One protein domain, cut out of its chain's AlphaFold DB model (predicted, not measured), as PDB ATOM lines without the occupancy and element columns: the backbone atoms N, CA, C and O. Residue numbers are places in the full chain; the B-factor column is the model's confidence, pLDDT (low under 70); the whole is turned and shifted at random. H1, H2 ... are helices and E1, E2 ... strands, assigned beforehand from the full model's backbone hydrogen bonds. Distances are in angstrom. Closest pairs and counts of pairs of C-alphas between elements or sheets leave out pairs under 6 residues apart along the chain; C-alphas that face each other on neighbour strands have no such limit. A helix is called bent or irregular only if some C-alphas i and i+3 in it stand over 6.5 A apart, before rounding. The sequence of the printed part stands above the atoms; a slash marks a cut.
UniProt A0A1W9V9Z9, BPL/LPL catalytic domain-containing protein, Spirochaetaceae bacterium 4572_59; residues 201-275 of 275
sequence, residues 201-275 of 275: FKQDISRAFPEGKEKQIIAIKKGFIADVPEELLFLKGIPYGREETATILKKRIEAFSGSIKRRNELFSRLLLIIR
ATOM      1  N   PHE A 201     276.649 190.758 257.651       95.88
ATOM      2  CA  PHE A 201     277.437 191.966 257.868       95.88
ATOM      3  C   PHE A 201     278.475 192.152 256.762       95.88
ATOM      4  O   PHE A 201     278.795 191.217 256.027       95.88
ATOM      5  N   LYS A 202     278.962 193.385 256.629       97.06
ATOM      6  CA  LYS A 202     280.042 193.782 255.734       97.06
ATOM      7  C   LYS A 202     281.215 194.295 256.550       97.06
ATOM      8  O   LYS A 202     281.020 195.035 257.518       97.06
ATOM      9  N   GLN A 203     282.411 193.931 256.122       95.56
ATOM     10  CA  GLN A 203     283.659 194.341 256.739       95.56
ATOM     11  C   GLN A 203     284.574 194.960 255.696       95.56
ATOM     12  O   GLN A 203     284.710 194.440 254.591       95.56
ATOM     13  N   ASP A 204     285.215 196.052 256.084       94.88
ATOM     14  CA  ASP A 204     286.311 196.651 255.345       94.88
ATOM     15  C   ASP A 204     287.623 195.951 255.732       94.88
ATOM     16  O   ASP A 204     288.045 195.961 256.895       94.88
ATOM     17  N   ILE A 205     288.248 195.309 254.748       94.38
ATOM     18  CA  ILE A 205     289.523 194.602 254.873       94.38
ATOM     19  C   ILE A 205     290.665 195.326 254.149       94.38
ATOM     20  O   ILE A 205     291.748 194.761 254.014       94.38
ATOM     21  N   SER A 206     290.473 196.584 253.737       92.69
ATOM     22  CA  SER A 206     291.459 197.368 252.971       92.69
ATOM     23  C   SER A 206     292.816 197.451 253.665       92.69
ATOM     24  O   SER A 206     293.851 197.457 253.011       92.69
ATOM     25  N   ARG A 207     292.848 197.406 255.004       90.56
ATOM     26  CA  ARG A 207     294.099 197.393 255.781       90.56
ATOM     27  C   ARG A 207     294.997 196.175 255.524       90.56
ATOM     28  O   ARG A 207     296.179 196.221 255.850       90.56
ATOM     29  N   ALA A 208     294.467 195.085 254.959       90.19
ATOM     30  CA  ALA A 208     295.298 193.972 254.503       90.19
ATOM     31  C   ALA A 208     296.047 194.266 253.194       90.19
ATOM     32  O   ALA A 208     297.028 193.588 252.891       90.19
ATOM     33  N   PHE A 209     295.628 195.308 252.475       89.44
ATOM     34  CA  PHE A 209     296.111 195.705 251.159       89.44
ATOM     35  C   PHE A 209     296.551 197.182 251.172       89.44
ATOM     36  O   PHE A 209     295.908 198.015 250.542       89.44
ATOM     37  N   PRO A 210     297.637 197.547 251.879       80.38
ATOM     38  CA  PRO A 210     298.058 198.948 252.011       80.38
ATOM     39  C   PRO A 210     298.464 199.604 250.683       80.38
ATOM     40  O   PRO A 210     298.413 200.820 250.564       80.38
ATOM     41  N   GLU A 211     298.847 198.808 249.684       82.50
ATOM     42  CA  GLU A 211     299.136 199.280 248.321       82.50
ATOM     43  C   GLU A 211     297.861 199.449 247.465       82.50
ATOM     44  O   GLU A 211     297.928 199.955 246.345       82.50
ATOM     45  N   GLY A 212     296.700 199.002 247.957       73.25
ATOM     46  CA  GLY A 212     295.423 199.071 247.253       73.25
ATOM     47  C   GLY A 212     294.827 200.475 247.306       73.25
ATOM     48  O   GLY A 212     294.639 201.037 248.383       73.25
ATOM     49  N   LYS A 213     294.501 201.040 246.139       69.88
ATOM     50  CA  LYS A 213     293.841 202.355 246.046       69.88
ATOM     51  C   LYS A 213     292.337 202.291 246.334       69.88
ATOM     52  O   LYS A 213     291.748 203.303 246.704       69.88
ATOM     53  N   GLU A 214     291.726 201.120 246.172       84.19
ATOM     54  CA  GLU A 214     290.283 200.919 246.314       84.19
ATOM     55  C   GLU A 214     289.913 200.194 247.609       84.19
ATOM     56  O   GLU A 214     290.682 199.392 248.145       84.19
ATOM     57  N   LYS A 215     288.699 200.474 248.103       90.25
ATOM     58  CA  LYS A 215     288.168 199.834 249.307       90.25
ATOM     59  C   LYS A 215     287.868 198.364 249.050       90.25
ATOM     60  O   LYS A 215     287.016 198.026 248.236       90.25
ATOM     61  N   GLN A 216     288.480 197.508 249.852       93.56
ATOM     62  CA  GLN A 216     288.278 196.067 249.821       93.56
ATOM     63  C   GLN A 216     287.203 195.696 250.846       93.56
ATOM     64  O   GLN A 216     287.474 195.623 252.045       93.56
ATOM     65  N   ILE A 217     285.961 195.507 250.394       96.00
ATOM     66  CA  ILE A 217     284.813 195.206 251.266       96.00
ATOM     67  C   ILE A 217     284.323 193.788 251.009       96.00
ATOM     68  O   ILE A 217     283.927 193.460 249.896       96.00
ATOM     69  N   ILE A 218     284.238 192.982 252.065       97.06
ATOM     70  CA  ILE A 218     283.665 191.634 252.009       97.06
ATOM     71  C   ILE A 218     282.314 191.580 252.725       97.06
ATOM     72  O   ILE A 218     282.089 192.307 253.698       97.06
ATOM     73  N   ALA A 219     281.411 190.707 252.276       97.31
ATOM     74  CA  ALA A 219     280.167 190.399 252.981       97.31
ATOM     75  C   ALA A 219     280.186 188.974 253.536       97.31
ATOM     76  O   ALA A 219     280.518 188.023 252.829       97.31
ATOM     77  N   ILE A 220     279.770 188.818 254.791       96.44
ATOM     78  CA  ILE A 220     279.741 187.539 255.493       96.44
ATOM     79  C   ILE A 220     278.286 187.137 255.717       96.44
ATOM     80  O   ILE A 220     277.511 187.872 256.333       96.44
ATOM     81  N   LYS A 221     277.906 185.946 255.245       93.75
ATOM     82  CA  LYS A 221     276.549 185.397 255.364       93.75
ATOM     83  C   LYS A 221     276.618 183.962 255.874       93.75
ATOM     84  O   LYS A 221     277.336 183.143 255.313       93.75
ATOM     85  N   LYS A 222     275.850 183.649 256.926       89.38
ATOM     86  CA  LYS A 222     275.804 182.310 257.555       89.38
ATOM     87  C   LYS A 222     277.193 181.778 257.967       89.38
ATOM     88  O   LYS A 222     277.430 180.578 257.905       89.38
ATOM     89  N   GLY A 223     278.107 182.664 258.370       91.44
ATOM     90  CA  GLY A 223     279.465 182.294 258.791       91.44
ATOM     91  C   GLY A 223     280.455 182.020 257.650       91.44
ATOM     92  O   GLY A 223     281.498 181.426 257.903       91.44
ATOM     93  N   PHE A 224     280.150 182.438 256.417       94.94
ATOM     94  CA  PHE A 224     281.041 182.315 255.259       94.94
ATOM     95  C   PHE A 224     281.188 183.654 254.541       94.94
ATOM     96  O   PHE A 224     280.230 184.431 254.474       94.94
ATOM     97  N   ILE A 225     282.365 183.899 253.965       97.00
ATOM     98  CA  ILE A 225     282.598 185.020 253.052       97.00
ATOM     99  C   ILE A 225     281.777 184.768 251.780       97.00
ATOM    100  O   ILE A 225     282.055 183.847 251.016       97.00
ATOM    101  N   ALA A 226     280.722 185.547 251.579       97.31
ATOM    102  CA  ALA A 226     279.719 185.318 250.544       97.31
ATOM    103  C   ALA A 226     279.879 186.243 249.332       97.31
ATOM    104  O   ALA A 226     279.545 185.841 248.218       97.31
ATOM    105  N   ASP A 227     280.378 187.457 249.558       97.38
ATOM    106  CA  ASP A 227     280.572 188.478 248.531       97.38
ATOM    107  C   ASP A 227     281.921 189.167 248.735       97.38
ATOM    108  O   ASP A 227     282.315 189.418 249.880       97.38
ATOM    109  N   VAL A 228     282.627 189.409 247.636       96.38
ATOM    110  CA  VAL A 228     284.008 189.901 247.595       96.38
ATOM    111  C   VAL A 228     284.225 190.699 246.305       96.38
ATOM    112  O   VAL A 228     283.550 190.409 245.314       96.38
ATOM    113  N   PRO A 229     285.177 191.647 246.281       93.44
ATOM    114  CA  PRO A 229     285.674 192.242 245.042       93.44
ATOM    115  C   PRO A 229     286.221 191.170 244.087       93.44
ATOM    116  O   PRO A 229     286.632 190.090 244.530       93.44
ATOM    117  N   GLU A 230     286.216 191.449 242.786       90.69
ATOM    118  CA  GLU A 230     286.569 190.481 241.736       90.69
ATOM    119  C   GLU A 230     288.000 189.945 241.902       90.69
ATOM    120  O   GLU A 230     288.249 188.740 241.844       90.69
ATOM    121  N   GLU A 231     288.936 190.825 242.240       87.69
ATOM    122  CA  GLU A 231     290.333 190.506 242.513       87.69
ATOM    123  C   GLU A 231     290.526 189.623 243.763       87.69
ATOM    124  O   GLU A 231     291.565 188.978 243.925       87.69
ATOM    125  N   LEU A 232     289.513 189.544 244.634       91.56
ATOM    126  CA  LEU A 232     289.514 188.756 245.867       91.56
ATOM    127  C   LEU A 232     288.610 187.517 245.800       91.56
ATOM    128  O   LEU A 232     288.285 186.937 246.841       91.56
ATOM    129  N   LEU A 233     288.241 187.047 244.602       93.00
ATOM    130  CA  LEU A 233     287.410 185.847 244.422       93.00
ATOM    131  C   LEU A 233     287.932 184.605 245.169       93.00
ATOM    132  O   LEU A 233     287.133 183.770 245.596       93.00
ATOM    133  N   PHE A 234     289.244 184.501 245.407       92.38
ATOM    134  CA  PHE A 234     289.845 183.408 246.181       92.38
ATOM    135  C   PHE A 234     289.393 183.353 247.654       92.38
ATOM    136  O   PHE A 234     289.520 182.300 248.284       92.38
ATOM    137  N   LEU A 235     288.861 184.453 248.205       95.06
ATOM    138  CA  LEU A 235     288.304 184.515 249.560       95.06
ATOM    139  C   LEU A 235     286.865 183.993 249.642       95.06
ATOM    140  O   LEU A 235     286.392 183.653 250.729       95.06
ATOM    141  N   LYS A 236     286.146 183.932 248.519       96.56
ATOM    142  CA  LYS A 236     284.738 183.532 248.500       96.56
ATOM    143  C   LYS A 236     284.580 182.085 248.975       96.56
ATOM    144  O   LYS A 236     285.294 181.179 248.550       96.56
ATOM    145  N   GLY A 237     283.620 181.867 249.865       95.88
ATOM    146  CA  GLY A 237     283.333 180.573 250.478       95.88
ATOM    147  C   GLY A 237     284.251 180.204 251.642       95.88
ATOM    148  O   GLY A 237     284.001 179.187 252.283       95.88
ATOM    149  N   ILE A 238     285.274 181.010 251.961       96.06
ATOM    150  CA  ILE A 238     286.081 180.774 253.160       96.06
ATOM    151  C   ILE A 238     285.179 180.933 254.396       96.06
ATOM    152  O   ILE A 238     284.453 181.931 254.508       96.06
ATOM    153  N   PRO A 239     285.196 179.969 255.329       95.25
ATOM    154  CA  PRO A 239     284.507 180.121 256.598       95.25
ATOM    155  C   PRO A 239     285.128 181.264 257.399       95.25
ATOM    156  O   PRO A 239     286.349 181.374 257.477       95.25
ATOM    157  N   TYR A 240     284.306 182.131 257.979       93.69
ATOM    158  CA  TYR A 240     284.764 183.353 258.640       93.69
ATOM    159  C   TYR A 240     284.782 183.179 260.166       93.69
ATOM    160  O   TYR A 240     283.768 182.792 260.751       93.69
ATOM    161  N   GLY A 241     285.914 183.494 260.800       90.00
ATOM    162  CA  GLY A 241     286.104 183.414 262.251       90.00
ATOM    163  C   GLY A 241     286.073 182.003 262.841       90.00
ATOM    164  O   GLY A 241     285.784 181.861 264.026       90.00
ATOM    165  N   ARG A 242     286.317 180.971 262.022       90.88
ATOM    166  CA  ARG A 242     286.304 179.558 262.424       90.88
ATOM    167  C   ARG A 242     287.698 179.021 262.699       90.88
ATOM    168  O   ARG A 242     288.701 179.581 262.247       90.88
ATOM    169  N   GLU A 243     287.760 177.876 263.366       88.31
ATOM    170  CA  GLU A 243     289.015 177.147 263.576       88.31
ATOM    171  C   GLU A 243     289.729 176.827 262.246       88.31
ATOM    172  O   GLU A 243     290.920 177.100 262.083       88.31
ATOM    173  N   GLU A 244     288.978 176.350 261.251       92.44
ATOM    174  CA  GLU A 244     289.499 175.969 259.931       92.44
ATOM    175  C   GLU A 244     289.851 177.155 259.012       92.44
ATOM    176  O   GLU A 244     290.528 176.967 257.994       92.44
ATOM    177  N   THR A 245     289.443 178.383 259.364       94.12
ATOM    178  CA  THR A 245     289.647 179.589 258.540       94.12
ATOM    179  C   THR A 245     291.114 179.777 258.167       94.12
ATOM    180  O   THR A 245     291.421 180.043 257.006       94.12
ATOM    181  N   ALA A 246     292.030 179.600 259.124       94.31
ATOM    182  CA  ALA A 246     293.461 179.798 258.901       94.31
ATOM    183  C   ALA A 246     294.018 178.828 257.848       94.31
ATOM    184  O   ALA A 246     294.719 179.237 256.922       94.31
ATOM    185  N   THR A 247     293.672 177.547 257.972       95.31
ATOM    186  CA  THR A 247     294.151 176.486 257.081       95.31
ATOM    187  C   THR A 247     293.631 176.680 255.661       95.31
ATOM    188  O   THR A 247     294.396 176.571 254.702       95.31
ATOM    189  N   ILE A 248     292.343 177.006 255.510       95.75
ATOM    190  CA  ILE A 248     291.729 177.233 254.195       95.75
ATOM    191  C   ILE A 248     292.298 178.501 253.552       95.75
ATOM    192  O   ILE A 248     292.667 178.474 252.378       95.75
ATOM    193  N   LEU A 249     292.426 179.590 254.318       95.50
ATOM    194  CA  LEU A 249     292.998 180.845 253.833       95.50
ATOM    195  C   LEU A 249     294.422 180.650 253.308       95.50
ATOM    196  O   LEU A 249     294.732 181.111 252.211       95.50
ATOM    197  N   LYS A 250     295.267 179.935 254.060       94.12
ATOM    198  CA  LYS A 250     296.652 179.669 253.662       94.12
ATOM    199  C   LYS A 250     296.715 178.953 252.311       94.12
ATOM    200  O   LYS A 250     297.371 179.447 251.398       94.12
ATOM    201  N   LYS A 251     295.946 177.869 252.148       93.75
ATOM    202  CA  LYS A 251     295.863 177.112 250.884       93.75
ATOM    203  C   LYS A 251     295.400 177.981 249.708       93.75
ATOM    204  O   LYS A 251     295.921 177.860 248.605       93.75
ATOM    205  N   ARG A 252     294.423 178.869 249.929       92.81
ATOM    206  CA  ARG A 252     293.892 179.765 248.883       92.81
ATOM    207  C   ARG A 252     294.909 180.825 248.453       92.81
ATOM    208  O   ARG A 252     295.007 181.109 247.266       92.81
ATOM    209  N   ILE A 253     295.678 181.369 249.395       90.75
ATOM    210  CA  ILE A 253     296.736 182.352 249.108       90.75
ATOM    211  C   ILE A 253     297.946 181.692 248.443       90.75
ATOM    212  O   ILE A 253     298.582 182.299 247.586       90.75
ATOM    213  N   GLU A 254     298.270 180.444 248.782       87.75
ATOM    214  CA  GLU A 254     299.336 179.695 248.106       87.75
ATOM    215  C   GLU A 254     299.046 179.503 246.609       87.75
ATOM    216  O   GLU A 254     299.974 179.556 245.806       87.75
ATOM    217  N   ALA A 255     297.774 179.379 246.224       80.25
ATOM    218  CA  ALA A 255     297.343 179.323 244.827       80.25
ATOM    219  C   ALA A 255     297.313 180.697 244.116       80.25
ATOM    220  O   ALA A 255     297.078 180.754 242.910       80.25
ATOM    221  N   PHE A 256     297.535 181.802 244.836       76.00
ATOM    222  CA  PHE A 256     297.551 183.160 244.289       76.00
ATOM    223  C   PHE A 256     298.925 183.509 243.688       76.00
ATOM    224  O   PHE A 256     299.966 183.068 244.182       76.00
ATOM    225  N   SER A 257     298.957 184.321 242.629       63.44
ATOM    226  CA  SER A 257     300.203 184.724 241.966       63.44
ATOM    227  C   SER A 257     300.988 185.757 242.794       63.44
ATOM    228  O   SER A 257     300.427 186.666 243.402       63.44
ATOM    229  N   GLY A 258     302.317 185.623 242.843       72.25
ATOM    230  CA  GLY A 258     303.203 186.565 243.537       72.25
ATOM    231  C   GLY A 258     304.341 185.903 244.316       72.25
ATOM    232  O   GLY A 258     304.404 184.682 244.477       72.25
ATOM    233  N   SER A 259     305.266 186.724 244.823       80.06
ATOM    234  CA  SER A 259     306.399 186.231 245.613       80.06
ATOM    235  C   SER A 259     305.934 185.578 246.921       80.06
ATOM    236  O   SER A 259     304.910 185.947 247.500       80.06
ATOM    237  N   ILE A 260     306.710 184.611 247.424       80.12
ATOM    238  CA  ILE A 260     306.441 183.942 248.711       80.12
ATOM    239  C   ILE A 260     306.317 184.971 249.847       80.12
ATOM    240  O   ILE A 260     305.400 184.887 250.661       80.12
ATOM    241  N   LYS A 261     307.195 185.984 249.865       83.38
ATOM    242  CA  LYS A 261     307.171 187.061 250.865       83.38
ATOM    243  C   LYS A 261     305.832 187.809 250.862       83.38
ATOM    244  O   LYS A 261     305.227 187.959 251.920       83.38
ATOM    245  N   ARG A 262     305.342 188.205 249.680       84.94
ATOM    246  CA  ARG A 262     304.067 188.929 249.535       84.94
ATOM    247  C   ARG A 262     302.874 188.072 249.962       84.94
ATOM    248  O   ARG A 262     301.980 188.567 250.639       84.94
ATOM    249  N   ARG A 263     302.891 186.777 249.626       87.88
ATOM    250  CA  ARG A 263     301.862 185.813 250.054       87.88
ATOM    251  C   ARG A 263     301.816 185.651 251.574       87.88
ATOM    252  O   ARG A 263     300.737 185.718 252.155       87.88
ATOM    253  N   ASN A 264     302.968 185.507 252.228       89.00
ATOM    254  CA  ASN A 264     303.041 185.376 253.687       89.00
ATOM    255  C   ASN A 264     302.571 186.644 254.415       89.00
ATOM    256  O   ASN A 264     301.861 186.559 255.415       89.00
ATOM    257  N   GLU A 265     302.938 187.823 253.910       90.38
ATOM    258  CA  GLU A 265     302.495 189.103 254.469       90.38
ATOM    259  C   GLU A 265     300.979 189.286 254.336       90.38
ATOM    260  O   GLU A 265     300.303 189.632 255.309       90.38
ATOM    261  N   LEU A 266     300.429 188.980 253.156       90.81
ATOM    262  CA  LEU A 266     298.993 189.023 252.908       90.81
ATOM    263  C   LEU A 266     298.232 188.034 253.801       90.81
ATOM    264  O   LEU A 266     297.218 188.405 254.391       90.81
ATOM    265  N   PHE A 267     298.738 186.805 253.950       93.56
ATOM    266  CA  PHE A 267     298.158 185.804 254.845       93.56
ATOM    267  C   PHE A 267     298.085 186.313 256.285       93.56
ATOM    268  O   PHE A 267     297.006 186.299 256.869       93.56
ATOM    269  N   SER A 268     299.192 186.820 256.833       92.38
ATOM    270  CA  SER A 268     299.234 187.344 258.203       92.38
ATOM    271  C   SER A 268     298.249 188.494 258.413       92.38
ATOM    272  O   SER A 268     297.533 188.525 259.415       92.38
ATOM    273  N   ARG A 269     298.163 189.425 257.451       93.00
ATOM    274  CA  ARG A 269     297.236 190.559 257.532       93.00
ATOM    275  C   ARG A 269     295.779 190.137 257.438       93.00
ATOM    276  O   ARG A 269     294.983 190.603 258.245       93.00
ATOM    277  N   LEU A 270     295.434 189.274 256.478       93.25
ATOM    278  CA  LEU A 270     294.074 188.759 256.313       93.25
ATOM    279  C   LEU A 270     293.657 187.919 257.519       93.25
ATOM    280  O   LEU A 270     292.547 188.087 258.015       93.25
ATOM    281  N   LEU A 271     294.546 187.071 258.038       91.88
ATOM    282  CA  LEU A 271     294.258 186.232 259.195       91.88
ATOM    283  C   LEU A 271     293.845 187.070 260.411       91.88
ATOM    284  O   LEU A 271     292.863 186.729 261.059       91.88
ATOM    285  N   LEU A 272     294.521 188.198 260.657       88.12
ATOM    286  CA  LEU A 272     294.203 189.125 261.750       88.12
ATOM    287  C   LEU A 272     292.801 189.757 261.641       88.12
ATOM    288  O   LEU A 272     292.266 190.241 262.634       88.12
ATOM    289  N   ILE A 273     292.218 189.822 260.441       88.00
ATOM    290  CA  ILE A 273     290.893 190.422 260.212       88.00
ATOM    291  C   ILE A 273     289.779 189.417 259.984       88.00
ATOM    292  O   ILE A 273     288.625 189.768 260.239       88.00
ATOM    293  N   ILE A 274     290.087 188.215 259.495       86.50
ATOM    294  CA  ILE A 274     289.063 187.227 259.137       86.50
ATOM    295  C   ILE A 274     288.956 186.052 260.108       86.50
ATOM    296  O   ILE A 274     287.916 185.395 260.103       86.50
ATOM    297  N   ARG A 275     289.972 185.780 260.938       81.75
ATOM    298  CA  ARG A 275     289.896 184.786 262.018       81.75
ATOM    299  C   ARG A 275     289.604 185.492 263.319       81.75
ATOM    300  O   ARG A 275     288.511 185.267 263.869       81.75
TER     301      ARG A 275
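Overview. This is residues 201 to 275 of the 275 residues of the protein "BPL/LPL catalytic domain-containing protein" of Spirochaetaceae bacterium 4572_59 (UniProt A0A1W9V9Z9). A small three-stranded sheet makes one end of this domain, and a helical hairpin, H2 and H3, makes much of the other, with the end of H3 reaching back toward the sheet. The short helix H1 sits between the sheet and H2, and a long loop, residues 205 to 216, joins E1 to E2. The printed part has 75 residues, with three named strands followed by three named helices, of mixed class; the sheet runs E1, E2, E3, antiparallel throughout. It is compact, with a radius of gyration of the C-alphas of 11.4 A, and spans 33 by 27 by 19 A.

Along the chain. E1 is residues 201 to 204, from C-alpha 201 at (277.437, 191.966, 257.868); E2 is 217 to 221, 13.5 A long; E3 is 224 to 227. H1 is 230 to 235, H2 is 245 to 254, 14.2 A, and H3 is 260 to 274, 20.5 A, ending at C-alpha 274 at (289.063, 187.227, 259.137). H1 is irregular: C-alphas 231 and 234 are 8.0 A apart.

Arrangement. The strands form a meander, each the antiparallel neighbour of the one before. Hairpin E1 and E2 has N 203 and O 218 within hydrogen-bond range at 2.9 A; hairpin E2 and E3 has N 226 and O 219 at 2.8 A. H1 only grazes the sheet, with residues 232 to 235. H3 is only just on the sheet, with 5 pairs of C-alphas within 10 A, and only grazes it with residues 273 to 274. H1 and H2 touch at a steep tilt of 51 degrees, opposite ways; their closest C-alphas, of Phe 234 and Arg 252, are 6.1 A apart. H2 and H3, a helical hairpin, touch at a shallow tilt of 28 degrees, opposite ways; their closest C-alphas, of Ile 253 and Arg 263, are 6.3 A apart. H1 and H3 are apart. Every O i to N i+4 pair is within hydrogen-bond range in H2, 10 of 11 in H3 and 0 of 2 in H1, where 2 of 3 O i to N i+3 pairs are.

Size, cuts and confidence. The C-alphas farthest apart, of Lys 222 and Ser 259, are 33.1 A apart. The printed part has no cut, and the link E1 to E2, 12 residues, is long. Mean pLDDT of the printed part is 90.2; residues 213 and 257 are under 70.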